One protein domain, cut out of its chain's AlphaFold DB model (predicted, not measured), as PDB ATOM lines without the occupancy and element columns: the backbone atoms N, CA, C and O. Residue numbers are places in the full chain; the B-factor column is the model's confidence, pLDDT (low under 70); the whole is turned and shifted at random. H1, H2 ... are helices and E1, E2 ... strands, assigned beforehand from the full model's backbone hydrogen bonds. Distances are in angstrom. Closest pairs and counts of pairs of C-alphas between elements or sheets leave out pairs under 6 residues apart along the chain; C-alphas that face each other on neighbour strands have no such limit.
ATOM      1  N   ALA A   3     -14.897 -42.905  13.722       85.75
ATOM      2  CA  ALA A   3     -16.073 -43.725  13.966       85.75
ATOM      3  C   ALA A   3     -16.156 -44.870  12.956       85.75
ATOM      4  O   ALA A   3     -15.629 -44.790  11.842       85.75
ATOM      5  N   ASP A   4     -16.800 -45.949  13.386       86.81
ATOM      6  CA  ASP A   4     -16.960 -47.179  12.625       86.81
ATOM      7  C   ASP A   4     -18.283 -47.842  13.017       86.81
ATOM      8  O   ASP A   4     -18.576 -48.016  14.204       86.81
ATOM      9  N   GLN A   5     -19.096 -48.176  12.018       84.19
ATOM     10  CA  GLN A   5     -20.414 -48.762  12.210       84.19
ATOM     11  C   GLN A   5     -20.405 -50.286  12.358       84.19
ATOM     12  O   GLN A   5     -21.468 -50.833  12.651       84.19
ATOM     13  N   GLN A   6     -19.259 -50.970  12.230       82.75
ATOM     14  CA  GLN A   6     -19.171 -52.441  12.253       82.75
ATOM     15  C   GLN A   6     -19.872 -53.117  13.455       82.75
ATOM     16  O   GLN A   6     -20.381 -54.226  13.327       82.75
ATOM     17  N   PHE A   7     -19.962 -52.441  14.609       83.25
ATOM     18  CA  PHE A   7     -20.618 -52.950  15.826       83.25
ATOM     19  C   PHE A   7     -21.928 -52.223  16.172       83.25
ATOM     20  O   PHE A   7     -22.380 -52.236  17.317       83.25
ATOM     21  N   THR A   8     -22.540 -51.551  15.198       82.56
ATOM     22  CA  THR A   8     -23.777 -50.780  15.379       82.56
ATOM     23  C   THR A   8     -24.959 -51.452  14.682       82.56
ATOM     24  O   THR A   8     -24.791 -52.337  13.845       82.56
ATOM     25  N   LYS A   9     -26.187 -50.998  14.967       81.88
ATOM     26  CA  LYS A   9     -27.399 -51.467  14.265       81.88
ATOM     27  C   LYS A   9     -27.352 -51.226  12.750       81.88
ATOM     28  O   LYS A   9     -28.033 -51.924  12.010       81.88
ATOM     29  N   ASN A  10     -26.529 -50.274  12.310       79.25
ATOM     30  CA  ASN A  10     -26.347 -49.906  10.912       79.25
ATOM     31  C   ASN A  10     -25.076 -50.527  10.311       79.25
ATOM     32  O   ASN A  10     -24.594 -50.047   9.293       79.25
ATOM     33  N   ALA A  11     -24.530 -51.600  10.905       79.31
ATOM     34  CA  ALA A  11     -23.324 -52.268  10.405       79.31
ATOM     35  C   ALA A  11     -23.410 -52.639   8.917       79.31
ATOM     36  O   ALA A  11     -22.407 -52.565   8.217       79.31
ATOM     37  N   ALA A  12     -24.613 -52.935   8.411       79.12
ATOM     38  CA  ALA A  12     -24.867 -53.201   6.997       79.12
ATOM     39  C   ALA A  12     -24.479 -52.044   6.054       79.12
ATOM     40  O   ALA A  12     -24.245 -52.294   4.874       79.12
ATOM     41  N   ASN A  13     -24.356 -50.805   6.533       79.50
ATOM     42  CA  ASN A  13     -23.947 -49.665   5.708       79.50
ATOM     43  C   ASN A  13     -22.420 -49.567   5.539       79.50
ATOM     44  O   ASN A  13     -21.960 -48.776   4.718       79.50
ATOM     45  N   HIS A  14     -21.643 -50.360   6.293       81.44
ATOM     46  CA  HIS A  14     -20.175 -50.431   6.233       81.44
ATOM     47  C   HIS A  14     -19.496 -49.054   6.332       81.44
ATOM     48  O   HIS A  14     -18.444 -48.818   5.744       81.44
ATOM     49  N   LEU A  15     -20.091 -48.116   7.074       84.50
ATOM     50  CA  LEU A  15     -19.561 -46.764   7.197       84.50
ATOM     51  C   LEU A  15     -18.410 -46.720   8.203       84.50
ATOM     52  O   LEU A  15     -18.544 -47.124   9.358       84.50
ATOM     53  N   SER A  16     -17.293 -46.136   7.784       87.50
ATOM     54  CA  SER A  16     -16.215 -45.758   8.693       87.50
ATOM     55  C   SER A  16     -15.534 -44.489   8.205       87.50
ATOM     56  O   SER A  16     -15.275 -44.326   7.012       87.50
ATOM     57  N   PHE A  17     -15.249 -43.574   9.122       90.88
ATOM     58  CA  PHE A  17     -14.641 -42.295   8.785       90.88
ATOM     59  C   PHE A  17     -13.767 -41.785   9.929       90.88
ATOM     60  O   PHE A  17     -13.836 -42.231  11.077       90.88
ATOM     61  N   SER A  18     -12.914 -40.832   9.592       90.56
ATOM     62  CA  SER A  18     -12.082 -40.068  10.503       90.56
ATOM     63  C   SER A  18     -12.141 -38.604  10.094       90.56
ATOM     64  O   SER A  18     -12.094 -38.302   8.909       90.56
ATOM     65  N   ALA A  19     -12.214 -37.686  11.045       90.56
ATOM     66  CA  ALA A  19     -12.234 -36.254  10.764       90.56
ATOM     67  C   ALA A  19     -11.299 -35.494  11.705       90.56
ATOM     68  O   ALA A  19     -11.214 -35.804  12.904       90.56
ATOM     69  N   THR A  20     -10.635 -34.476  11.165       89.12
ATOM     70  CA  THR A  20      -9.805 -33.530  11.919       89.12
ATOM     71  C   THR A  20     -10.447 -32.158  11.795       89.12
ATOM     72  O   THR A  20     -10.115 -31.369  10.910       89.12
ATOM     73  N   ASN A  21     -11.414 -31.911  12.674       89.00
ATOM     74  CA  ASN A  21     -12.212 -30.696  12.665       89.00
ATOM     75  C   ASN A  21     -11.576 -29.640  13.577       89.00
ATOM     76  O   ASN A  21     -11.273 -29.924  14.738       89.00
ATOM     77  N   TYR A  22     -11.396 -28.427  13.061       92.00
ATOM     78  CA  TYR A  22     -11.033 -27.259  13.856       92.00
ATOM     79  C   TYR A  22     -12.306 -26.561  14.312       92.00
ATOM     80  O   TYR A  22     -13.201 -26.335  13.501       92.00
ATOM     81  N   ALA A  23     -12.380 -26.198  15.591       91.38
ATOM     82  CA  ALA A  23     -13.540 -25.516  16.144       91.38
ATOM     83  C   ALA A  23     -13.136 -24.304  16.984       91.38
ATOM     84  O   ALA A  23     -12.171 -24.356  17.748       91.38
ATOM     85  N   ILE A  24     -13.913 -23.230  16.865       94.38
ATOM     86  CA  ILE A  24     -13.829 -22.033  17.706       94.38
ATOM     87  C   ILE A  24     -15.125 -21.959  18.502       94.38
ATOM     88  O   ILE A  24     -16.204 -22.011  17.916       94.38
ATOM     89  N   ASN A  25     -15.023 -21.840  19.826       93.94
ATOM     90  CA  ASN A  25     -16.167 -21.873  20.735       93.94
ATOM     91  C   ASN A  25     -16.076 -20.757  21.771       93.94
ATOM     92  O   ASN A  25     -15.014 -20.538  22.350       93.94
ATOM     93  N   GLY A  26     -17.203 -20.096  22.024       96.00
ATOM     94  CA  GLY A  26     -17.414 -19.264  23.203       96.00
ATOM     95  C   GLY A  26     -18.334 -19.991  24.178       96.00
ATOM     96  O   GLY A  26     -19.381 -20.495  23.772       96.00
ATOM     97  N   GLU A  27     -17.949 -20.058  25.451       94.81
ATOM     98  CA  GLU A  27     -18.690 -20.773  26.496       94.81
ATOM     99  C   GLU A  27     -18.889 -19.872  27.715       94.81
ATOM    100  O   GLU A  27     -17.966 -19.185  28.152       94.81
ATOM    101  N   VAL A  28     -20.093 -19.908  28.281       93.75
ATOM    102  CA  VAL A  28     -20.414 -19.325  29.584       93.75
ATOM    103  C   VAL A  28     -20.524 -20.468  30.582       93.75
ATOM    104  O   VAL A  28     -21.266 -21.427  30.356       93.75
ATOM    105  N   LYS A  29     -19.775 -20.368  31.682       91.81
ATOM    106  CA  LYS A  29     -19.813 -21.323  32.793       91.81
ATOM    107  C   LYS A  29     -20.556 -20.706  33.972       91.81
ATOM    108  O   LYS A  29     -20.338 -19.541  34.296       91.81
ATOM    109  N   TRP A  30     -21.433 -21.490  34.581       89.56
ATOM    110  CA  TRP A  30     -22.223 -21.115  35.741       89.56
ATOM    111  C   TRP A  30     -21.958 -22.090  36.882       89.56
ATOM    112  O   TRP A  30     -22.314 -23.268  36.802       89.56
ATOM    113  N   ASP A  31     -21.397 -21.581  37.969       87.69
ATOM    114  CA  ASP A  31     -21.157 -22.345  39.188       87.69
ATOM    115  C   ASP A  31     -22.467 -22.444  39.982       87.69
ATOM    116  O   ASP A  31     -23.006 -21.441  40.454       87.69
ATOM    117  N   MET A  32     -23.036 -23.648  40.096       74.69
ATOM    118  CA  MET A  32     -24.368 -23.825  40.697       74.69
ATOM    119  C   MET A  32     -24.374 -23.670  42.221       74.69
ATOM    120  O   MET A  32     -25.441 -23.506  42.810       74.69
ATOM    121  N   LEU A  33     -23.209 -23.733  42.870       65.75
ATOM    122  CA  LEU A  33     -23.080 -23.652  44.323       65.75
ATOM    123  C   LEU A  33     -22.133 -22.505  44.682       65.75
ATOM    124  O   LEU A  33     -20.915 -22.670  44.711       65.75
ATOM    125  N   SER A  34     -22.704 -21.336  44.978       53.16
ATOM    126  CA  SER A  34     -21.971 -20.256  45.636       53.16
ATOM    127  C   SER A  34     -21.753 -20.667  47.091       53.16
ATOM    128  O   SER A  34     -22.653 -20.550  47.920       53.16
ATOM    129  N   VAL A  35     -20.583 -21.222  47.397       50.84
ATOM    130  CA  VAL A  35     -20.209 -21.528  48.779       50.84
ATOM    131  C   VAL A  35     -19.885 -20.210  49.474       50.84
ATOM    132  O   VAL A  35     -18.767 -19.699  49.390       50.84
ATOM    133  N   GLU A  36     -20.863 -19.667  50.194       47.84
ATOM    134  CA  GLU A  36     -20.555 -18.867  51.373       47.84
ATOM    135  C   GLU A  36     -19.669 -19.709  52.301       47.84
ATOM    136  O   GLU A  36     -20.042 -20.794  52.739       47.84
ATOM    137  N   SER A  37     -18.478 -19.188  52.595       42.69
ATOM    138  CA  SER A  37     -17.611 -19.611  53.696       42.69
ATOM    139  C   SER A  37     -17.076 -21.060  53.654       42.69
ATOM    140  O   SER A  37     -17.630 -22.004  54.205       42.69
ATOM    141  N   GLY A  38     -15.880 -21.227  53.082       47.59
ATOM    142  CA  GLY A  38     -14.898 -22.193  53.602       47.59
ATOM    143  C   GLY A  38     -14.932 -23.645  53.105       47.59
ATOM    144  O   GLY A  38     -13.975 -24.370  53.385       47.59
ATOM    145  N   LEU A  46     -22.398 -25.817  35.522       92.94
ATOM    146  CA  LEU A  46     -22.997 -25.994  34.208       92.94
ATOM    147  C   LEU A  46     -22.269 -25.104  33.219       92.94
ATOM    148  O   LEU A  46     -21.706 -24.072  33.583       92.94
ATOM    149  N   PHE A  47     -22.301 -25.471  31.949       94.06
ATOM    150  CA  PHE A  47     -21.853 -24.576  30.900       94.06
ATOM    151  C   PHE A  47     -22.706 -24.725  29.655       94.06
ATOM    152  O   PHE A  47     -23.232 -25.799  29.353       94.06
ATOM    153  N   ALA A  48     -22.820 -23.623  28.932       96.25
ATOM    154  CA  ALA A  48     -23.433 -23.570  27.622       96.25
ATOM    155  C   ALA A  48     -22.623 -22.624  26.739       96.25
ATOM    156  O   ALA A  48     -22.077 -21.621  27.199       96.25
ATOM    157  N   GLY A  49     -22.535 -22.949  25.461       95.44
ATOM    158  CA  GLY A  49     -21.743 -22.209  24.506       95.44
ATOM    159  C   GLY A  49     -22.159 -22.484  23.078       95.44
ATOM    160  O   GLY A  49     -22.910 -23.412  22.777       95.44
ATOM    161  N   ALA A  50     -21.640 -21.656  22.192       96.69
ATOM    162  CA  ALA A  50     -21.853 -21.763  20.765       96.69
ATOM    163  C   ALA A  50     -20.537 -21.512  20.039       96.69
ATOM    164  O   ALA A  50     -19.626 -20.853  20.552       96.69
ATOM    165  N   GLY A  51     -20.434 -22.052  18.837       95.19
ATOM    166  CA  GLY A  51     -19.222 -21.959  18.055       95.19
ATOM    167  C   GLY A  51     -19.423 -22.348  16.609       95.19
ATOM    168  O   GLY A  51     -20.539 -22.591  16.149       95.19
ATOM    169  N   VAL A  52     -18.308 -22.423  15.903       95.62
ATOM    170  CA  VAL A  52     -18.231 -22.921  14.533       95.62
ATOM    171  C   VAL A  52     -17.166 -24.003  14.463       95.62
ATOM    172  O   VAL A  52     -16.124 -23.893  15.110       95.62
ATOM    173  N   THR A  53     -17.428 -25.047  13.688       94.88
ATOM    174  CA  THR A  53     -16.505 -26.149  13.424       94.88
ATOM    175  C   THR A  53     -16.357 -26.364  11.928       94.88
ATOM    176  O   THR A  53     -17.302 -26.172  11.162       94.88
ATOM    177  N   THR A  54     -15.176 -26.796  11.503       93.94
ATOM    178  CA  THR A  54     -14.984 -27.320  10.152       93.94
ATOM    179  C   THR A  54     -15.523 -28.749  10.064       93.94
ATOM    180  O   THR A  54     -15.508 -29.468  11.062       93.94
ATOM    181  N   LEU A  55     -15.946 -29.178   8.877       92.56
ATOM    182  CA  LEU A  55     -16.331 -30.547   8.548       92.56
ATOM    183  C   LEU A  55     -15.326 -31.097   7.538       92.56
ATOM    184  O   LEU A  55     -15.316 -30.700   6.374       92.56
ATOM    185  N   THR A  56     -14.451 -31.990   7.991       93.44
ATOM    186  CA  THR A  56     -13.438 -32.634   7.144       93.44
ATOM    187  C   THR A  56     -13.482 -34.161   7.269       93.44
ATOM    188  O   THR A  56     -12.459 -34.788   7.577       93.44
ATOM    189  N   PRO A  57     -14.651 -34.806   7.063       92.50
ATOM    190  CA  PRO A  57     -14.726 -36.255   7.116       92.50
ATOM    191  C   PRO A  57     -13.854 -36.862   6.011       92.50
ATOM    192  O   PRO A  57     -13.822 -36.421   4.862       92.50
ATOM    193  N   SER A  58     -13.079 -37.864   6.393       92.25
ATOM    194  CA  SER A  58     -12.129 -38.566   5.542       92.25
ATOM    195  C   SER A  58     -12.217 -40.060   5.798       92.25
ATOM    196  O   SER A  58     -12.629 -40.503   6.871       92.25
ATOM    197  N   THR A  59     -11.819 -40.862   4.824       91.75
ATOM    198  CA  THR A  59     -11.788 -42.313   4.969       91.75
ATOM    199  C   THR A  59     -10.504 -42.904   4.418       91.75
ATOM    200  O   THR A  59      -9.903 -42.366   3.494       91.75
ATOM    201  N   LEU A  60     -10.116 -44.055   4.961       89.88
ATOM    202  CA  LEU A  60      -9.099 -44.913   4.377       89.88
ATOM    203  C   LEU A  60      -9.744 -45.834   3.329       89.88
ATOM    204  O   LEU A  60     -10.749 -46.482   3.620       89.88
ATOM    205  N   LEU A  61      -9.159 -45.896   2.136       88.31
ATOM    206  CA  LEU A  61      -9.485 -46.853   1.078       88.31
ATOM    207  C   LEU A  61      -8.167 -47.294   0.429       88.31
ATOM    208  O   LEU A  61      -7.386 -46.446   0.003       88.31
ATOM    209  N   ASN A  62      -7.889 -48.602   0.378       86.38
ATOM    210  CA  ASN A  62      -6.649 -49.160  -0.191       86.38
ATOM    211  C   ASN A  62      -5.368 -48.458   0.317       86.38
ATOM    212  O   ASN A  62      -4.542 -48.000  -0.472       86.38
ATOM    213  N   ASN A  63      -5.236 -48.307   1.641       87.12
ATOM    214  CA  ASN A  63      -4.115 -47.627   2.313       87.12
ATOM    215  C   ASN A  63      -3.926 -46.136   1.959       87.12
ATOM    216  O   ASN A  63      -2.937 -45.535   2.373       87.12
ATOM    217  N   THR A  64      -4.881 -45.520   1.259       89.19
ATOM    218  CA  THR A  64      -4.866 -44.097   0.898       89.19
ATOM    219  C   THR A  64      -6.003 -43.362   1.608       89.19
ATOM    220  O   THR A  64      -7.117 -43.877   1.709       89.19
ATOM    221  N   VAL A  65      -5.720 -42.171   2.143       90.62
ATOM    222  CA  VAL A  65      -6.722 -41.331   2.818       90.62
ATOM    223  C   VAL A  65      -7.390 -40.414   1.798       90.62
ATOM    224  O   VAL A  65      -6.713 -39.661   1.102       90.62
ATOM    225  N   TYR A  66      -8.718 -40.453   1.746       91.31
ATOM    226  CA  TYR A  66      -9.547 -39.628   0.872       91.31
ATOM    227  C   TYR A  66     -10.425 -38.692   1.701       91.31
ATOM    228  O   TYR A  66     -11.070 -39.130   2.652       91.31
ATOM    229  N   ILE A  67     -10.462 -37.409   1.333       91.00
ATOM    230  CA  ILE A  67     -11.339 -36.403   1.947       91.00
ATOM    231  C   ILE A  67     -12.714 -36.536   1.297       91.00
ATOM    232  O   ILE A  67     -12.863 -36.276   0.111       91.00
ATOM    233  N   LEU A  68     -13.719 -36.966   2.049       89.69
ATOM    234  CA  LEU A  68     -15.024 -37.327   1.502       89.69
ATOM    235  C   LEU A  68     -15.782 -36.167   0.813       89.69
ATOM    236  O   LEU A  68     -16.260 -36.386  -0.306       89.69
ATOM    237  N   PRO A  69     -15.806 -34.923   1.350       88.94
ATOM    238  CA  PRO A  69     -16.552 -33.831   0.725       88.94
ATOM    239  C   PRO A  69     -16.122 -33.513  -0.713       88.94
ATOM    240  O   PRO A  69     -16.929 -33.037  -1.511       88.94
ATOM    241  N   THR A  70     -14.862 -33.782  -1.088       88.06
ATOM    242  CA  THR A  70     -14.378 -33.522  -2.455       88.06
ATOM    243  C   THR A  70     -14.951 -34.495  -3.483       88.06
ATOM    244  O   THR A  70     -14.968 -34.174  -4.668       88.06
ATOM    245  N   TYR A  71     -15.436 -35.661  -3.042       87.81
ATOM    246  CA  TYR A  71     -15.967 -36.726  -3.900       87.81
ATOM    247  C   TYR A  71     -17.497 -36.772  -3.954       87.81
ATOM    248  O   TYR A  71     -18.041 -37.594  -4.692       87.81
ATOM    249  N   LYS A  72     -18.192 -35.897  -3.206       88.75
ATOM    250  CA  LYS A  72     -19.659 -35.743  -3.226       88.75
ATOM    251  C   LYS A  72     -20.360 -37.106  -3.224       88.75
ATOM    252  O   LYS A  72     -21.008 -37.492  -4.204       88.75
ATOM    253  N   THR A  73     -20.161 -37.872  -2.157       85.25
ATOM    254  CA  THR A  73     -20.611 -39.272  -2.037       85.25
ATOM    255  C   THR A  73     -22.120 -39.441  -2.247       85.25
ATOM    256  O   THR A  73     -22.536 -40.431  -2.839       85.25
ATOM    257  N   GLU A  74     -22.920 -38.436  -1.885       85.75
ATOM    258  CA  GLU A  74     -24.376 -38.369  -2.124       85.75
ATOM    259  C   GLU A  74     -24.771 -37.404  -3.260       85.75
ATOM    260  O   GLU A  74     -25.922 -36.996  -3.359       85.75
ATOM    261  N   GLU A  75     -23.812 -36.972  -4.086       85.31
ATOM    262  CA  GLU A  75     -23.981 -35.923  -5.114       85.31
ATOM    263  C   GLU A  75     -24.418 -34.551  -4.579       85.31
ATOM    264  O   GLU A  75     -24.713 -33.634  -5.343       85.31
ATOM    265  N   GLN A  76     -24.367 -34.375  -3.260       83.69
ATOM    266  CA  GLN A  76     -24.654 -33.117  -2.591       83.69
ATOM    267  C   GLN A  76     -23.370 -32.341  -2.299       83.69
ATOM    268  O   GLN A  76     -22.330 -32.908  -1.962       83.69
ATOM    269  N   VAL A  77     -23.458 -31.017  -2.426       85.88
ATOM    270  CA  VAL A  77     -22.423 -30.086  -1.968       85.88
ATOM    271  C   VAL A  77     -22.930 -29.432  -0.693       85.88
ATOM    272  O   VAL A  77     -23.981 -28.798  -0.704       85.88
ATOM    273  N   TYR A  78     -22.171 -29.565   0.391       85.81
ATOM    274  CA  TYR A  78     -22.497 -28.978   1.686       85.81
ATOM    275  C   TYR A  78     -21.395 -28.027   2.160       85.81
ATOM    276  O   TYR A  78     -20.257 -28.053   1.683       85.81
ATOM    277  N   SER A  79     -21.746 -27.149   3.100       88.31
ATOM    278  CA  SER A  79     -20.788 -26.236   3.720       88.31
ATOM    279  C   SER A  79     -19.804 -27.014   4.591       88.31
ATOM    280  O   SER A  79     -20.212 -27.730   5.500       88.31
ATOM    281  N   LEU A  80     -18.503 -26.803   4.376       91.44
ATOM    282  CA  LEU A  80     -17.453 -27.343   5.251       91.44
ATOM    283  C   LEU A  80     -17.356 -26.603   6.588       91.44
ATOM    284  O   LEU A  80     -16.511 -26.941   7.406       91.44
ATOM    285  N   TRP A  81     -18.184 -25.585   6.808       92.75
ATOM    286  CA  TRP A  81     -18.304 -24.872   8.072       92.75
ATOM    287  C   TRP A  81     -19.705 -25.086   8.626       92.75
ATOM    288  O   TRP A  81     -20.691 -24.810   7.939       92.75
ATOM    289  N   ALA A  82     -19.780 -25.544   9.871       93.75
ATOM    290  CA  ALA A  82     -21.023 -25.763  10.590       93.75
ATOM    291  C   ALA A  82     -21.009 -24.995  11.909       93.75
ATOM    292  O   ALA A  82     -20.006 -24.974  12.623       93.75
ATOM    293  N   ALA A  83     -22.133 -24.372  12.251       94.50
ATOM    294  CA  ALA A  83     -22.337 -23.872  13.602       94.50
ATOM    295  C   ALA A  83     -22.526 -25.053  14.565       94.50
ATOM    296  O   ALA A  83     -23.008 -26.113  14.169       94.50
ATOM    297  N   GLN A  84     -22.160 -24.878  15.828       95.44
ATOM    298  CA  GLN A  84     -22.360 -25.888  16.861       95.44
ATOM    299  C   GLN A  84     -22.773 -25.261  18.187       95.44
ATOM    300  O   GLN A  84     -22.379 -24.140  18.513       95.44
ATOM    301  N   LEU A  85     -23.556 -26.008  18.954       95.06
ATOM    302  CA  LEU A  85     -23.949 -25.679  20.315       95.06
ATOM    303  C   LEU A  85     -23.304 -26.691  21.255       95.06
ATOM    304  O   LEU A  85     -23.446 -27.896  21.059       95.06
ATOM    305  N   ASN A  86     -22.610 -26.204  22.277       94.88
ATOM    306  CA  ASN A  86     -22.003 -27.042  23.303       94.88
ATOM    307  C   ASN A  86     -22.703 -26.777  24.623       94.88
ATOM    308  O   ASN A  86     -22.910 -25.625  24.995       94.88
ATOM    309  N   TYR A  87     -23.029 -27.820  25.361       95.81
ATOM    310  CA  TYR A  87     -23.531 -27.674  26.717       95.81
ATOM    311  C   TYR A  87     -23.188 -28.902  27.534       95.81
ATOM    312  O   TYR A  87     -22.956 -29.992  27.008       95.81
ATOM    313  N   GLY A  88     -23.132 -28.722  28.841       95.12
ATOM    314  CA  GLY A  88     -22.718 -29.789  29.719       95.12
ATOM    315  C   GLY A  88     -22.580 -29.338  31.152       95.12
ATOM    316  O   GLY A  88     -23.048 -28.272  31.557       95.12
ATOM    317  N   LEU A  89     -21.928 -30.196  31.915       94.00
ATOM    318  CA  LEU A  89     -21.664 -29.983  33.322       94.00
ATOM    319  C   LEU A  89     -20.297 -30.542  33.683       94.00
ATOM    320  O   LEU A  89     -19.815 -31.487  33.054       94.00
ATOM    321  N   GLY A  90     -19.685 -29.967  34.707       91.75
ATOM    322  CA  GLY A  90     -18.424 -30.449  35.231       91.75
ATOM    323  C   GLY A  90     -18.395 -30.474  36.747       91.75
ATOM    324  O   GLY A  90     -18.962 -29.617  37.424       91.75
ATOM    325  N   GLU A 104     -15.637 -33.582  33.322       94.31
ATOM    326  CA  GLU A 104     -16.547 -32.781  32.492       94.31
ATOM    327  C   GLU A 104     -17.287 -33.686  31.503       94.31
ATOM    328  O   GLU A 104     -16.665 -34.426  30.738       94.31
ATOM    329  N   GLY A 105     -18.617 -33.626  31.517       96.12
ATOM    330  CA  GLY A 105     -19.474 -34.221  30.499       96.12
ATOM    331  C   GLY A 105     -19.986 -33.133  29.565       96.12
ATOM    332  O   GLY A 105     -20.702 -32.232  30.001       96.12
ATOM    333  N   ARG A 106     -19.635 -33.223  28.283       95.56
ATOM    334  CA  ARG A 106     -19.951 -32.231  27.254       95.56
ATOM    335  C   ARG A 106     -20.743 -32.872  26.131       95.56
ATOM    336  O   ARG A 106     -20.308 -33.867  25.562       95.56
ATOM    337  N   TYR A 107     -21.860 -32.270  25.758       95.81
ATOM    338  CA  TYR A 107     -22.569 -32.600  24.531       95.81
ATOM    339  C   TYR A 107     -22.385 -31.478  23.513       95.81
ATOM    340  O   TYR A 107     -22.614 -30.308  23.822       95.81
ATOM    341  N   THR A 108     -21.979 -31.846  22.302       94.75
ATOM    342  CA  THR A 108     -21.855 -30.942  21.162       94.75
ATOM    343  C   THR A 108     -22.902 -31.323  20.128       94.75
ATOM    344  O   THR A 108     -22.854 -32.409  19.553       94.75
ATOM    345  N   HIS A 109     -23.843 -30.417  19.890       94.00
ATOM    346  CA  HIS A 109     -24.806 -30.501  18.803       94.00
ATOM    347  C   HIS A 109     -24.257 -29.718  17.610       94.00
ATOM    348  O   HIS A 109     -24.106 -28.496  17.685       94.00
ATOM    349  N   VAL A 110     -23.935 -30.410  16.521       92.44
ATOM    350  CA  VAL A 110     -23.474 -29.792  15.278       92.44
ATOM    351  C   VAL A 110     -24.714 -29.445  14.465       92.44
ATOM    352  O   VAL A 110     -25.578 -30.283  14.260       92.44
ATOM    353  N   LEU A 111     -24.846 -28.210  13.992       90.56
ATOM    354  CA  LEU A 111     -25.981 -27.778  13.169       90.56
ATOM    355  C   LEU A 111     -25.770 -28.171  11.695       90.56
ATOM    356  O   LEU A 111     -25.906 -27.346  10.795       90.56
ATOM    357  N   SER A 112     -25.373 -29.425  11.477       88.12
ATOM    358  CA  SER A 112     -25.164 -30.065  10.179       88.12
ATOM    359  C   SER A 112     -25.411 -31.567  10.312       88.12
ATOM    360  O   SER A 112     -25.129 -32.142  11.361       88.12
ATOM    361  N   ASP A 113     -25.913 -32.180   9.246       86.12
ATOM    362  CA  ASP A 113     -26.145 -33.628   9.098       86.12
ATOM    363  C   ASP A 113     -25.052 -34.287   8.230       86.12
ATOM    364  O   ASP A 113     -25.257 -35.302   7.581       86.12
ATOM    365  N   TYR A 114     -23.904 -33.616   8.103       88.50
ATOM    366  CA  TYR A 114     -22.763 -34.066   7.302       88.50
ATOM    367  C   TYR A 114     -21.494 -34.199   8.154       88.50
ATOM    368  O   TYR A 114     -20.382 -34.012   7.653       88.50
ATOM    369  N   LEU A 115     -21.622 -34.483   9.455       87.25
ATOM    370  CA  LEU A 115     -20.451 -34.701  10.308       87.25
ATOM    371  C   LEU A 115     -19.684 -35.967   9.895       87.25
ATOM    372  O   LEU A 115     -18.455 -35.999   9.994       87.25
ATOM    373  N   ASP A 116     -20.405 -36.975   9.407       80.69
ATOM    374  CA  ASP A 116     -19.894 -38.257   8.918       80.69
ATOM    375  C   ASP A 116     -19.979 -38.426   7.387       80.69
ATOM    376  O   ASP A 116     -19.695 -39.512   6.879       80.69
ATOM    377  N   ASP A 117     -20.301 -37.350   6.653       84.06
ATOM    378  CA  ASP A 117     -20.544 -37.339   5.199       84.06
ATOM    379  C   ASP A 117     -21.781 -38.152   4.753       84.06
ATOM    380  O   ASP A 117     -21.848 -38.598   3.605       84.06
ATOM    381  N   VAL A 118     -22.765 -38.372   5.636       85.25
ATOM    382  CA  VAL A 118     -23.972 -39.171   5.364       85.25
ATOM    383  C   VAL A 118     -25.239 -38.460   5.841       85.25
ATOM    384  O   VAL A 118     -25.465 -38.342   7.033       85.25
ATOM    385  N   SER A 119     -26.138 -38.100   4.920       86.25
ATOM    386  CA  SER A 119     -27.375 -37.380   5.268       86.25
ATOM    387  C   SER A 119     -28.630 -37.991   4.653       86.25
ATOM    388  O   SER A 119     -29.684 -38.098   5.286       86.25
ATOM    389  N   THR A 120     -28.555 -38.416   3.395       86.62
ATOM    390  CA  THR A 120     -29.751 -38.678   2.594       86.62
ATOM    391  C   THR A 120     -29.826 -40.137   2.155       86.62
ATOM    392  O   THR A 120     -30.140 -41.034   2.945       86.62
ATOM    393  N   VAL A 121     -29.578 -40.380   0.876       90.06
ATOM    394  CA  VAL A 121     -29.759 -41.650   0.190       90.06
ATOM    395  C   VAL A 121     -28.512 -41.982  -0.614       90.06
ATOM    396  O   VAL A 121     -27.698 -41.114  -0.928       90.06
ATOM    397  N   TYR A 122     -28.373 -43.250  -0.987       88.06
ATOM    398  CA  TYR A 122     -27.349 -43.655  -1.944       88.06
ATOM    399  C   TYR A 122     -27.643 -43.028  -3.314       88.06
ATOM    400  O   TYR A 122     -28.705 -43.261  -3.893       88.06
ATOM    401  N   ALA A 123     -26.711 -42.223  -3.827       86.81
ATOM    402  CA  ALA A 123     -26.811 -41.644  -5.163       86.81
ATOM    403  C   ALA A 123     -26.524 -42.693  -6.252       86.81
ATOM    404  O   ALA A 123     -25.757 -43.636  -6.032       86.81
ATOM    405  N   ASP A 124     -27.108 -42.522  -7.442       86.75
ATOM    406  CA  ASP A 124     -26.766 -43.354  -8.599       86.75
ATOM    407  C   ASP A 124     -25.396 -42.941  -9.147       86.75
ATOM    408  O   ASP A 124     -25.260 -41.991  -9.909       86.75
ATOM    409  N   LYS A 125     -24.364 -43.689  -8.755       83.81
ATOM    410  CA  LYS A 125     -22.991 -43.487  -9.224       83.81
ATOM    411  C   LYS A 125     -22.574 -44.469 -10.319       83.81
ATOM    412  O   LYS A 125     -21.384 -44.740 -10.466       83.81
ATOM    413  N   SER A 126     -23.509 -45.020 -11.096       83.75
ATOM    414  CA  SER A 126     -23.212 -46.001 -12.156       83.75
ATOM    415  C   SER A 126     -22.202 -45.509 -13.206       83.75
ATOM    416  O   SER A 126     -21.400 -46.306 -13.695       83.75
ATOM    417  N   THR A 127     -22.183 -44.205 -13.498       86.31
ATOM    418  CA  THR A 127     -21.262 -43.550 -14.448       86.31
ATOM    419  C   THR A 127     -20.008 -42.953 -13.797       86.31
ATOM    420  O   THR A 127     -19.118 -42.479 -14.506       86.31
ATOM    421  N   ALA A 128     -19.915 -42.975 -12.464       87.56
ATOM    422  CA  ALA A 128     -18.808 -42.391 -11.717       87.56
ATOM    423  C   ALA A 128     -17.551 -43.277 -11.753       87.56
ATOM    424  O   ALA A 128     -17.586 -44.470 -12.085       87.56
ATOM    425  N   THR A 129     -16.414 -42.708 -11.356       89.44
ATOM    426  CA  THR A 129     -15.161 -43.461 -11.254       89.44
ATOM    427  C   THR A 129     -15.269 -44.591 -10.223       89.44
ATOM    428  O   THR A 129     -16.087 -44.571  -9.301       89.44
ATOM    429  N   VAL A 130     -14.414 -45.613 -10.349       88.06
ATOM    430  CA  VAL A 130     -14.348 -46.723  -9.374       88.06
ATOM    431  C   VAL A 130     -14.116 -46.202  -7.951       88.06
ATOM    432  O   VAL A 130     -14.717 -46.710  -7.009       88.06
ATOM    433  N   ILE A 131     -13.293 -45.160  -7.799       89.50
ATOM    434  CA  ILE A 131     -12.995 -44.552  -6.498       89.50
ATOM    435  C   ILE A 131     -14.245 -43.888  -5.918       89.50
ATOM    436  O   ILE A 131     -14.601 -44.174  -4.783       89.50
ATOM    437  N   GLU A 132     -14.950 -43.057  -6.688       87.75
ATOM    438  CA  GLU A 132     -16.165 -42.377  -6.214       87.75
ATOM    439  C   GLU A 132     -17.258 -43.361  -5.796       87.75
ATOM    440  O   GLU A 132     -17.914 -43.148  -4.777       87.75
ATOM    441  N   ARG A 133     -17.419 -44.464  -6.538       87.50
ATOM    442  CA  ARG A 133     -18.348 -45.541  -6.167       87.50
ATOM    443  C   ARG A 133     -17.958 -46.196  -4.845       87.50
ATOM    444  O   ARG A 133     -18.798 -46.304  -3.961       87.50
ATOM    445  N   ASN A 134     -16.684 -46.553  -4.685       88.81
ATOM    446  CA  ASN A 134     -16.171 -47.168  -3.456       88.81
ATOM    447  C   ASN A 134     -16.237 -46.234  -2.236       88.81
ATOM    448  O   ASN A 134     -16.365 -46.706  -1.109       88.81
ATOM    449  N   LEU A 135     -16.118 -44.920  -2.440       88.19
ATOM    450  CA  LEU A 135     -16.240 -43.927  -1.369       88.19
ATOM    451  C   LEU A 135     -17.704 -43.662  -0.992       88.19
ATOM    452  O   LEU A 135     -17.990 -43.432   0.181       88.19
ATOM    453  N   ALA A 136     -18.625 -43.711  -1.958       87.44
ATOM    454  CA  ALA A 136     -20.058 -43.568  -1.704       87.44
ATOM    455  C   ALA A 136     -20.659 -44.801  -1.014       87.44
ATOM    456  O   ALA A 136     -21.454 -44.660  -0.080       87.44
ATOM    457  N   ASP A 137     -20.238 -45.995  -1.441       89.00
ATOM    458  CA  ASP A 137     -20.603 -47.268  -0.831       89.00
ATOM    459  C   ASP A 137     -19.378 -48.182  -0.680       89.00
ATOM    460  O   ASP A 137     -18.878 -48.788  -1.633       89.00
ATOM    461  N   LYS A 138     -18.919 -48.321   0.565       85.19
ATOM    462  CA  LYS A 138     -17.755 -49.143   0.909       85.19
ATOM    463  C   LYS A 138     -17.970 -50.633   0.701       85.19
ATOM    464  O   LYS A 138     -16.992 -51.356   0.523       85.19
ATOM    465  N   ARG A 139     -19.220 -51.095   0.646       86.50
ATOM    466  CA  ARG A 139     -19.541 -52.494   0.334       86.50
ATOM    467  C   ARG A 139     -18.959 -52.895  -1.018       86.50
ATOM    468  O   ARG A 139     -18.484 -54.015  -1.164       86.50
ATOM    469  N   ILE A 140     -18.906 -51.960  -1.969       86.06
ATOM    470  CA  ILE A 140     -18.321 -52.183  -3.297       86.06
ATOM    471  C   ILE A 140     -16.822 -52.496  -3.185       86.06
ATOM    472  O   ILE A 140     -16.336 -53.420  -3.836       86.06
ATOM    473  N   ALA A 141     -16.097 -51.784  -2.317       84.12
ATOM    474  CA  ALA A 141     -14.676 -52.034  -2.072       84.12
ATOM    475  C   ALA A 141     -14.424 -53.399  -1.403       84.12
ATOM    476  O   ALA A 141     -13.390 -54.020  -1.642       84.12
ATOM    477  N   GLU A 142     -15.382 -53.879  -0.611       84.06
ATOM    478  CA  GLU A 142     -15.350 -55.183   0.063       84.06
ATOM    479  C   GLU A 142     -15.947 -56.326  -0.777       84.06
ATOM    480  O   GLU A 142     -16.109 -57.438  -0.280       84.06
ATOM    481  N   GLN A 143     -16.258 -56.079  -2.058       84.81
ATOM    482  CA  GLN A 143     -16.874 -57.054  -2.974       84.81
ATOM    483  C   GLN A 143     -18.250 -57.561  -2.510       84.81
ATOM    484  O   GLN A 143     -18.695 -58.647  -2.885       84.81
ATOM    485  N   LEU A 144     -18.948 -56.759  -1.710       85.75
ATOM    486  CA  LEU A 144     -20.318 -57.005  -1.285       85.75
ATOM    487  C   LEU A 144     -21.310 -56.324  -2.242       85.75
ATOM    488  O   LEU A 144     -20.969 -55.332  -2.893       85.75
ATOM    489  N   PRO A 145     -22.565 -56.812  -2.324       86.00
ATOM    490  CA  PRO A 145     -23.597 -56.161  -3.121       86.00
ATOM    491  C   PRO A 145     -23.790 -54.707  -2.680       86.00
ATOM    492  O   PRO A 145     -24.007 -54.458  -1.488       86.00
ATOM    493  N   ALA A 146     -23.717 -53.781  -3.638       85.00
ATOM    494  CA  ALA A 146     -23.966 -52.361  -3.419       85.00
ATOM    495  C   ALA A 146     -25.405 -52.121  -2.953       85.00
ATOM    496  O   ALA A 146     -26.328 -52.848  -3.335       85.00
ATOM    497  N   ASN A 147     -25.603 -51.072  -2.164       86.50
ATOM    498  CA  ASN A 147     -26.936 -50.581  -1.871       86.50
ATOM    499  C   ASN A 147     -27.587 -50.005  -3.132       86.50
ATOM    500  O   ASN A 147     -26.926 -49.462  -4.019       86.50
ATOM    501  N   LEU A 148     -28.909 -50.139  -3.209       87.25
ATOM    502  CA  LEU A 148     -29.682 -49.600  -4.322       87.25
ATOM    503  C   LEU A 148     -29.669 -48.071  -4.279       87.25
ATOM    504  O   LEU A 148     -29.810 -47.474  -3.211       87.25
ATOM    505  N   ALA A 149     -29.570 -47.441  -5.449       88.25
ATOM    506  CA  ALA A 149     -29.771 -46.003  -5.562       88.25
ATOM    507  C   ALA A 149     -31.152 -45.619  -4.995       88.25
ATOM    508  O   ALA A 149     -32.151 -46.299  -5.237       88.25
ATOM    509  N   GLY A 150     -31.197 -44.554  -4.198       86.12
ATOM    510  CA  GLY A 150     -32.393 -44.116  -3.475       86.12
ATOM    511  C   GLY A 150     -32.664 -44.850  -2.155       86.12
ATOM    512  O   GLY A 150     -33.560 -44.435  -1.419       86.12
ATOM    513  N   ALA A 151     -31.905 -45.896  -1.808       87.00
ATOM    514  CA  ALA A 151     -31.983 -46.492  -0.476       87.00
ATOM    515  C   ALA A 151     -31.492 -45.502   0.593       87.00
ATOM    516  O   ALA A 151     -30.601 -44.688   0.343       87.00
ATOM    517  N   VAL A 152     -32.073 -45.576   1.792       86.12
ATOM    518  CA  VAL A 152     -31.747 -44.679   2.911       86.12
ATOM    519  C   VAL A 152     -30.309 -44.924   3.376       86.12
ATOM    520  O   VAL A 152     -29.968 -46.045   3.751       86.12
ATOM    521  N   ARG A 153     -29.487 -43.869   3.366       85.00
ATOM    522  CA  ARG A 153     -28.086 -43.884   3.816       85.00
ATOM    523  C   ARG A 153     -27.940 -43.185   5.170       85.00
ATOM    524  O   ARG A 153     -27.286 -43.732   6.056       85.00
ATOM    525  N   GLY A 154     -28.608 -42.040   5.335       84.12
ATOM    526  CA  GLY A 154     -28.586 -41.193   6.533       84.12
ATOM    527  C   GLY A 154     -29.969 -40.707   6.967       84.12
ATOM    528  O   GLY A 154     -30.996 -41.289   6.599       84.12
ATOM    529  N   ASN A 155     -30.009 -39.650   7.785       84.12
ATOM    530  CA  ASN A 155     -31.257 -39.060   8.260       84.12
ATOM    531  C   ASN A 155     -31.263 -37.519   8.252       84.12
ATOM    532  O   ASN A 155     -31.254 -36.896   9.310       84.12
ATOM    533  N   SER A 156     -31.531 -36.946   7.077       82.56
ATOM    534  CA  SER A 156     -31.742 -35.503   6.813       82.56
ATOM    535  C   SER A 156     -32.673 -34.726   7.753       82.56
ATOM    536  O   SER A 156     -32.727 -33.498   7.694       82.56
ATOM    537  N   LYS A 157     -33.449 -35.395   8.614       83.12
ATOM    538  CA  LYS A 157     -34.335 -34.741   9.589       83.12
ATOM    539  C   LYS A 157     -33.669 -34.473  10.939       83.12
ATOM    540  O   LYS A 157     -34.307 -33.850  11.791       83.12
ATOM    541  N   ARG A 158     -32.464 -34.987  11.197       82.19
ATOM    542  CA  ARG A 158     -31.784 -34.859  12.491       82.19
ATOM    543  C   ARG A 158     -30.318 -34.540  12.283       82.19
ATOM    544  O   ARG A 158     -29.613 -35.380  11.772       82.19
ATOM    545  N   ASN A 159     -29.879 -33.391  12.780       87.56
ATOM    546  CA  ASN A 159     -28.467 -33.043  12.729       87.56
ATOM    547  C   ASN A 159     -27.624 -33.922  13.660       87.56
ATOM    548  O   ASN A 159     -28.115 -34.468  14.660       87.56
ATOM    549  N   ASP A 160     -26.333 -33.970  13.358       87.12
ATOM    550  CA  ASP A 160     -25.363 -34.764  14.086       87.12
ATOM    551  C   ASP A 160     -24.962 -34.144  15.426       87.12
ATOM    552  O   ASP A 160     -24.978 -32.933  15.656       87.12
ATOM    553  N   GLY A 161     -24.517 -34.999  16.339       90.69
ATOM    554  CA  GLY A 161     -23.959 -34.568  17.608       90.69
ATOM    555  C   GLY A 161     -23.142 -35.662  18.264       90.69
ATOM    556  O   GLY A 161     -23.272 -36.845  17.950       90.69
ATOM    557  N   TYR A 162     -22.286 -35.268  19.195       90.94
ATOM    558  CA  TYR A 162     -21.441 -36.197  19.929       90.94
ATOM    559  C   TYR A 162     -21.288 -35.776  21.385       90.94
ATOM    560  O   TYR A 162     -21.417 -34.607  21.750       90.94
ATOM    561  N   PHE A 163     -21.003 -36.765  22.228       93.31
ATOM    562  CA  PHE A 163     -20.722 -36.571  23.641       93.31
ATOM    563  C   PHE A 163     -19.233 -36.782  23.909       93.31
ATOM    564  O   PHE A 163     -18.630 -37.729  23.405       93.31
ATOM    565  N   LEU A 164     -18.647 -35.911  24.721       93.06
ATOM    566  CA  LEU A 164     -17.268 -35.975  25.167       93.06
ATOM    567  C   LEU A 164     -17.238 -36.040  26.695       93.06
ATOM    568  O   LEU A 164     -17.740 -35.146  27.373       93.06
ATOM    569  N   LEU A 165     -16.598 -37.080  27.228       94.88
ATOM    570  CA  LEU A 165     -16.235 -37.170  28.638       94.88
ATOM    571  C   LEU A 165     -14.763 -36.793  28.786       94.88
ATOM    572  O   LEU A 165     -13.899 -37.394  28.150       94.88
ATOM    573  N   THR A 166     -14.480 -35.806  29.624       94.12
ATOM    574  CA  THR A 166     -13.131 -35.287  29.851       94.12
ATOM    575  C   THR A 166     -12.738 -35.471  31.312       94.12
ATOM    576  O   THR A 166     -13.475 -35.081  32.214       94.12
ATOM    577  N   LEU A 167     -11.559 -36.052  31.535       94.06
ATOM    578  CA  LEU A 167     -10.920 -36.173  32.845       94.06
ATOM    579  C   LEU A 167      -9.674 -35.285  32.853       94.06
ATOM    580  O   LEU A 167      -8.786 -35.462  32.022       94.06
ATOM    581  N   GLN A 168      -9.610 -34.331  33.776       92.69
ATOM    582  CA  GLN A 168      -8.490 -33.399  33.915       92.69
ATOM    583  C   GLN A 168      -7.892 -33.509  35.311       92.69
ATOM    584  O   GLN A 168      -8.598 -33.339  36.299       92.69
TER     585      GLN A 168
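AT A GLANCE: This is residues 3 to 38, 46 to 90 and 104 to 168 of the 173 residues of an uncharacterized protein of Cytophagaceae bacterium (UniProt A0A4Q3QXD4). Start with a long, twisted and curled sheet of five strands, with no helix on either face; at one end of it the chain gathers into a smaller head, made of the three-stranded sheet E1 E4 E5, the short helices H1, H2 and H3, and long loops. The strand E3 runs on from the large sheet into E4 of the head, the unnamed stretches 111 to 129 and 142 to 160 lead into the head and back, and residues 33 to 38 stick out as a free tail that adds to the length at the far end. The printed part has 146 residues, with three named helices and eight named strands in the order E1 E2 E3 E4 E5 H1 E6 E7 H2 H3 E8; the sheets, E2 E3 E6 E7 E8 and E1 E4 E5, are both antiparallel. The class is mixed, helices and strands, with under half of the residues in named elements. The whole is loose, with a radius of gyration of the C-alphas of 18.7 A and spans of 71 by 29 by 29 A.

IN THESE COORDINATES: Begin in the large sheet with E6, residues 81 to 90, the longest strand: find C-alpha 81 at (-18.304, -24.872, 8.072) and go 27.7 A to C-alpha 90 at (-18.424, -30.449, 35.231). Its neighbours are E3, residues 46 to 54, 25.4 A long, and E7, residues 104 to 110, 18.8 A long. The edge strands are E2, residues 23 to 31, 24.5 A long, and E8, residues 161 to 168, 22.5 A long, which ends with C-alpha 168 at (-8.490, -33.399, 33.915). In the head look for E1, residues 16 to 19, 10.5 A; E4, residues 57 to 61, 13.3 A; and E5, residues 64 to 67, 10.1 A. The helices are H1, residues 68 to 71, 5.5 A; H2, residues 130 to 136, 10.1 A; and H3, residues 138 to 141, 5.2 A.

HOW THE PARTS SIT: Look first between E3 and E6, antiparallel at 157 degrees, where N 49 and O 86 are within hydrogen-bond range at 2.7 A. On E3's other side, E2 is antiparallel at 177 degrees, with N 28 and O 48 at 2.8 A. E6 and E7 stand at 157 degrees, with N 107 and O 87 at 2.8 A, and E7 and E8 at 156 degrees, with N 164 and O 106 at 2.8 A. E3 bends by 52 degrees at residue 50, then runs on into E4 across a break of 2 residues, at 58 degrees. E4 is staggered: residues 57 to 58 pair with E1, where N 58 and O 18 are 2.7 A apart, and residues 58 to 61 pair with E5 in a hairpin, where N 66 and O 59 are 2.8 A apart. H1 and H2 are on this small sheet but only graze it, H1 with residues 68 to 70 and H2 with residues 131 to 135. H1 and H2 only just touch, with 3 pairs of C-alphas within 8 A, the closest being those of Tyr 71 and Glu 132 at 6.1 A. H2 and H3 touch only at the corner, and only just, with 3 such pairs; their closest C-alphas are those of Asn 134 and Ala 141, 5.3 A apart. In H2 every O i to N i+4 pair is within hydrogen-bond range; H1 and H3 are too short for such a pair, and each has its 1 O i to N i+3 pair within range.

THE WHOLE: The C-alphas farthest apart are those of Ser 37 and Thr 127, 72.3 A. Expect two cuts: residues 39 to 45 are not printed, with 21.4 A from C-alpha 38 to C-alpha 46, and residues 91 to 103 are not printed, with 4.1 A from C-alpha 90 to C-alpha 104. The links E7 to H2 and H3 to E8 are long, with 19 residues each. The mean pLDDT of the printed part is 87.3; the residues under 70 are 33 to 38, which stand free.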